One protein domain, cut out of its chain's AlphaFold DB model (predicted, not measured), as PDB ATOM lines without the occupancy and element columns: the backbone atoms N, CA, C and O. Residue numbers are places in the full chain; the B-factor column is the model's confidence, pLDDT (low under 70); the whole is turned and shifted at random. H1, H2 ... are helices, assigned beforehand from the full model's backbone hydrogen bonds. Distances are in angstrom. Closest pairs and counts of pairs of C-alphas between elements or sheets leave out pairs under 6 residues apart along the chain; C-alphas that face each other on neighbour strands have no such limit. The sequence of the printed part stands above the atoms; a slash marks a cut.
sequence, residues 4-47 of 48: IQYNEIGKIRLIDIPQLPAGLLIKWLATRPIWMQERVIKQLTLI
ATOM      1  N   ILE A   4      35.134  19.140 186.393       56.28
ATOM      2  CA  ILE A   4      36.349  19.872 186.040       56.28
ATOM      3  C   ILE A   4      36.999  20.489 187.287       56.28
ATOM      4  O   ILE A   4      38.200  20.329 187.485       56.28
ATOM      5  N   GLN A   5      36.210  21.080 188.191       52.47
ATOM      6  CA  GLN A   5      36.731  21.729 189.405       52.47
ATOM      7  C   GLN A   5      37.360  20.734 190.392       52.47
ATOM      8  O   GLN A   5      38.338  21.053 191.060       52.47
ATOM      9  N   TYR A   6      36.847  19.503 190.464       50.72
ATOM     10  CA  TYR A   6      37.435  18.460 191.314       50.72
ATOM     11  C   TYR A   6      38.794  17.977 190.794       50.72
ATOM     12  O   TYR A   6      39.666  17.609 191.585       50.72
ATOM     13  N   ASN A   7      38.975  17.986 189.473       52.22
ATOM     14  CA  ASN A   7      40.182  17.490 188.825       52.22
ATOM     15  C   ASN A   7      41.351  18.478 188.952       52.22
ATOM     16  O   ASN A   7      42.499  18.057 189.079       52.22
ATOM     17  N   GLU A   8      41.069  19.783 188.984       54.41
ATOM     18  CA  GLU A   8      42.093  20.808 189.222       54.41
ATOM     19  C   GLU A   8      42.650  20.736 190.645       54.41
ATOM     20  O   GLU A   8      43.864  20.752 190.824       54.41
ATOM     21  N   ILE A   9      41.800  20.506 191.653       54.03
ATOM     22  CA  ILE A   9      42.270  20.326 193.035       54.03
ATOM     23  C   ILE A   9      43.022  18.992 193.205       54.03
ATOM     24  O   ILE A   9      43.924  18.881 194.029       54.03
ATOM     25  N   GLY A  10      42.704  17.969 192.404       53.38
ATOM     26  CA  GLY A  10      43.467  16.713 192.364       53.38
ATOM     27  C   GLY A  10      44.878  16.850 191.775       53.38
ATOM     28  O   GLY A  10      45.736  16.019 192.069       53.38
ATOM     29  N   LYS A  11      45.123  17.889 190.966       54.72
ATOM     30  CA  LYS A  11      46.425  18.190 190.343       54.72
ATOM     31  C   LYS A  11      47.237  19.242 191.093       54.72
ATOM     32  O   LYS A  11      48.410  19.428 190.770       54.72
ATOM     33  N   ILE A  12      46.635  19.909 192.076       61.22
ATOM     34  CA  ILE A  12      47.346  20.828 192.957       61.22
ATOM     35  C   ILE A  12      48.418  20.043 193.700       61.22
ATOM     36  O   ILE A  12      48.147  19.054 194.389       61.22
ATOM     37  N   ARG A  13      49.669  20.467 193.522       64.25
ATOM     38  CA  ARG A  13      50.778  19.866 194.246       64.25
ATOM     39  C   ARG A  13      50.619  20.242 195.718       64.25
ATOM     40  O   ARG A  13      50.165  21.334 196.044       64.25
ATOM     41  N   LEU A  14      51.052  19.363 196.622       63.44
ATOM     42  CA  LEU A  14      51.035  19.626 198.071       63.44
ATOM     43  C   LEU A  14      51.721  20.955 198.459       63.44
ATOM     44  O   LEU A  14      51.414  21.512 199.506       63.44
ATOM     45  N   ILE A  15      52.615  21.467 197.607       63.06
ATOM     46  CA  ILE A  15      53.301  22.756 197.758       63.06
ATOM     47  C   ILE A  15      52.403  23.986 197.557       63.06
ATOM     48  O   ILE A  15      52.713  25.026 198.126       63.06
ATOM     49  N   ASP A  16      51.297  23.885 196.811       67.62
ATOM     50  CA  ASP A  16      50.411  25.030 196.528       67.62
ATOM     51  C   ASP A  16      49.241  25.114 197.523       67.62
ATOM     52  O   ASP A  16      48.472  26.071 197.532       67.62
ATOM     53  N   ILE A  17      49.129  24.132 198.423       70.25
ATOM     54  CA  ILE A  17      48.145  24.097 199.513       70.25
ATOM     55  C   ILE A  17      48.138  25.358 200.396       70.25
ATOM     56  O   ILE A  17      47.046  25.809 200.740       70.25
ATOM     57  N   PRO A  18      49.284  25.971 200.744       71.44
ATOM     58  CA  PRO A  18      49.310  27.209 201.524       71.44
ATOM     59  C   PRO A  18      48.720  28.410 200.772       71.44
ATOM     60  O   PRO A  18      48.346  29.396 201.395       71.44
ATOM     61  N   GLN A  19      48.639  28.336 199.439       74.75
ATOM     62  CA  GLN A  19      48.071  29.388 198.593       74.75
ATOM     63  C   GLN A  19      46.551  29.235 198.425       74.75
ATOM     64  O   GLN A  19      45.897  30.109 197.852       74.75
ATOM     65  N   LEU A  20      45.967  28.134 198.914       73.94
ATOM     66  CA  LEU A  20      44.531  27.908 198.836       73.94
ATOM     67  C   LEU A  20      43.777  28.690 199.919       73.94
ATOM     68  O   LEU A  20      44.205  28.731 201.075       73.94
ATOM     69  N   PRO A  21      42.588  29.232 199.599       80.19
ATOM     70  CA  PRO A  21      41.718  29.823 200.606       80.19
ATOM     71  C   PRO A  21      41.371  28.800 201.695       80.19
ATOM     72  O   PRO A  21      40.867  27.716 201.391       80.19
ATOM     73  N   ALA A  22      41.569  29.161 202.967       76.94
ATOM     74  CA  ALA A  22      41.382  28.256 204.108       76.94
ATOM     75  C   ALA A  22      40.000  27.574 204.121       76.94
ATOM     76  O   ALA A  22      39.895  26.370 204.343       76.94
ATOM     77  N   GLY A  23      38.930  28.310 203.797       78.94
ATOM     78  CA  GLY A  23      37.576  27.749 203.728       78.94
ATOM     79  C   GLY A  23      37.382  26.708 202.617       78.94
ATOM     80  O   GLY A  23      36.589  25.779 202.774       78.94
ATOM     81  N   LEU A  24      38.114  26.831 201.505       77.94
ATOM     82  CA  LEU A  24      38.071  25.882 200.390       77.94
ATOM     83  C   LEU A  24      38.933  24.651 200.693       77.94
ATOM     84  O   LEU A  24      38.514  23.526 200.426       77.94
ATOM     85  N   LEU A  25      40.078  24.865 201.346       77.56
ATOM     86  CA  LEU A  25      40.956  23.802 201.816       77.56
ATOM     87  C   LEU A  25      40.268  22.912 202.859       77.56
ATOM     88  O   LEU A  25      40.322  21.694 202.733       77.56
ATOM     89  N   ILE A  26      39.567  23.490 203.838       81.00
ATOM     90  CA  ILE A  26      38.845  22.729 204.875       81.00
ATOM     91  C   ILE A  26      37.734  21.872 204.255       81.00
ATOM     92  O   ILE A  26      37.627  20.683 204.554       81.00
ATOM     93  N   LYS A  27      36.933  22.446 203.346       82.69
ATOM     94  CA  LYS A  27      35.878  21.699 202.635       82.69
ATOM     95  C   LYS A  27      36.449  20.569 201.790       82.69
ATOM     96  O   LYS A  27      35.871  19.489 201.736       82.69
ATOM     97  N   TRP A  28      37.584  20.810 201.143       80.12
ATOM     98  CA  TRP A  28      38.262  19.791 200.361       80.12
ATOM     99  C   TRP A  28      38.845  18.684 201.249       80.12
ATOM    100  O   TRP A  28      38.581  17.510 200.998       80.12
ATOM    101  N   LEU A  29      39.548  19.038 202.328       80.19
ATOM    102  CA  LEU A  29      40.124  18.104 203.302       80.19
ATOM    103  C   LEU A  29      39.079  17.207 203.968       80.19
ATOM    104  O   LEU A  29      39.352  16.028 204.186       80.19
ATOM    105  N   ALA A  30      37.878  17.728 204.226       82.94
ATOM    106  CA  ALA A  30      36.770  16.954 204.783       82.94
ATOM    107  C   ALA A  30      36.362  15.758 203.899       82.94
ATOM    108  O   ALA A  30      35.808  14.784 204.398       82.94
ATOM    109  N   THR A  31      36.661  15.804 202.596       83.25
ATOM    110  CA  THR A  31      36.392  14.710 201.642       83.25
ATOM    111  C   THR A  31      37.592  13.783 201.421       83.25
ATOM    112  O   THR A  31      37.535  12.878 200.585       83.25
ATOM    113  N   ARG A  32      38.707  14.010 202.127       80.75
ATOM    114  CA  ARG A  32      39.963  13.275 201.950       80.75
ATOM    115  C   ARG A  32      40.239  12.323 203.115       80.75
ATOM    116  O   ARG A  32      39.824  12.592 204.241       80.75
ATOM    117  N   PRO A  33      40.962  11.220 202.856       82.94
ATOM    118  CA  PRO A  33      41.367  10.287 203.898       82.94
ATOM    119  C   PRO A  33      42.290  10.946 204.932       82.94
ATOM    120  O   PRO A  33      43.038  11.875 204.619       82.94
ATOM    121  N   ILE A  34      42.267  10.409 206.155       81.31
ATOM    122  CA  ILE A  34      42.967  10.937 207.339       81.31
ATOM    123  C   ILE A  34      44.455  11.203 207.071       81.31
ATOM    124  O   ILE A  34      44.945  12.286 207.379       81.31
ATOM    125  N   TRP A  35      45.157  10.280 206.403       80.62
ATOM    126  CA  TRP A  35      46.586  10.441 206.094       80.62
ATOM    127  C   TRP A  35      46.885  11.716 205.287       80.62
ATOM    128  O   TRP A  35      47.958  12.307 205.413       80.62
ATOM    129  N   MET A  36      45.940  12.164 204.456       80.38
ATOM    130  CA  MET A  36      46.090  13.372 203.651       80.38
ATOM    131  C   MET A  36      45.867  14.622 204.504       80.38
ATOM    132  O   MET A  36      46.614  15.588 204.370       80.38
ATOM    133  N   GLN A  37      44.897  14.582 205.419       81.12
ATOM    134  CA  GLN A  37      44.643  15.662 206.374       81.12
ATOM    135  C   GLN A  37      45.868  15.909 207.258       81.12
ATOM    136  O   GLN A  37      46.333  17.041 207.365       81.12
ATOM    137  N   GLU A  38      46.460  14.846 207.799       82.50
ATOM    138  CA  GLU A  38      47.670  14.928 208.622       82.50
ATOM    139  C   GLU A  38      48.859  15.526 207.863       82.50
ATOM    140  O   GLU A  38      49.600  16.348 208.408       82.50
ATOM    141  N   ARG A  39      49.049  15.145 206.591       81.31
ATOM    142  CA  ARG A  39      50.112  15.713 205.745       81.31
ATOM    143  C   ARG A  39      49.903  17.200 205.491       81.31
ATOM    144  O   ARG A  39      50.879  17.945 205.527       81.31
ATOM    145  N   VAL A  40      48.664  17.633 205.267       79.50
ATOM    146  CA  VAL A  40      48.344  19.050 205.059       79.50
ATOM    147  C   VAL A  40      48.520  19.865 206.335       79.50
ATOM    148  O   VAL A  40      49.142  20.922 206.284       79.50
ATOM    149  N   ILE A  41      48.061  19.358 207.480       80.25
ATOM    150  CA  ILE A  41      48.275  20.006 208.781       80.25
ATOM    151  C   ILE A  41      49.777  20.170 209.038       80.25
ATOM    152  O   ILE A  41      50.230  21.283 209.301       80.25
ATOM    153  N   LYS A  42      50.575  19.105 208.863       78.62
ATOM    154  CA  LYS A  42      52.041  19.167 209.006       78.62
ATOM    155  C   LYS A  42      52.683  20.195 208.072       78.62
ATOM    156  O   LYS A  42      53.552  20.938 208.510       78.62
ATOM    157  N   GLN A  43      52.242  20.264 206.816       75.56
ATOM    158  CA  GLN A  43      52.751  21.239 205.851       75.56
ATOM    159  C   GLN A  43      52.433  22.680 206.271       75.56
ATOM    160  O   GLN A  43      53.302  23.539 206.178       75.56
ATOM    161  N   LEU A  44      51.219  22.944 206.762       74.50
ATOM    162  CA  LEU A  44      50.832  24.265 207.267       74.50
ATOM    163  C   LEU A  44      51.610  24.650 208.531       74.50
ATOM    164  O   LEU A  44      51.920  25.820 208.717       74.50
ATOM    165  N   THR A  45      51.962  23.672 209.371       74.88
ATOM    166  CA  THR A  45      52.736  23.925 210.599       74.88
ATOM    167  C   THR A  45      54.206  24.247 210.303       74.88
ATOM    168  O   THR A  45      54.832  24.955 211.075       74.88
ATOM    169  N   LEU A  46      54.759  23.746 209.189       65.69
ATOM    170  CA  LEU A  46      56.154  23.967 208.772       65.69
ATOM    171  C   LEU A  46      56.414  25.334 208.113       65.69
ATOM    172  O   LEU A  46      57.567  25.660 207.849       65.69
ATOM    173  N   ILE A  47      55.369  26.099 207.788       58.69
ATOM    174  CA  ILE A  47      55.474  27.410 207.117       58.69
ATOM    175  C   ILE A  47      55.456  28.572 208.139       58.69
ATOM    176  O   ILE A  47      55.603  29.731 207.755       58.69
TER     177      ILE A  47
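AT A GLANCE: This is residues 4 to 47 of the 48 residues of an uncharacterized protein of Shewanella baltica (strain OS195) (UniProt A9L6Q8). H3, the longest helix, and H2 make a narrow V joined at its point by a tight turn, with the link of residues 12 to 21 passing by its open end. H1 lies off to one side at the far end of that link, and residues 30 to 35 stick out. The 44 printed residues include three named helices, H1, H2 and H3 in chain order, and no named strand; the class is all helix. The whole is compact, with a radius of gyration of the C-alphas of 10.0 A and spans of 30 by 20 by 18 A.

HOW THE PARTS SIT: H3, residues 34 to 45, is close to but not clearly touching H2, residues 22 to 29; their closest C-alphas, those of Gln 37 and Leu 29, are 6.0 A apart. They run opposite ways at a shallow tilt of 27 degrees. H1, residues 4 to 11, is apart from H3, and only just apart from H2, with closest C-alphas 8.4 A apart. In H2 and H3 every O i to N i+4 pair is within hydrogen-bond range; in H1, 3 of 4 are.

IN THESE COORDINATES: H3 is 16.6 A long and ends at C-alpha 45 (52.736, 23.925, 210.599). H2 measures 10.3 A. H1 measures 11.1 A from C-alpha 4 at (36.349, 19.872, 186.040).

THE WHOLE: The C-alphas farthest apart, those of Ile 4 and Leu 46, are 30.4 A apart. The printed part has no cut and no long link. Residues 4 to 16 and 46 to 47 have pLDDT under 70.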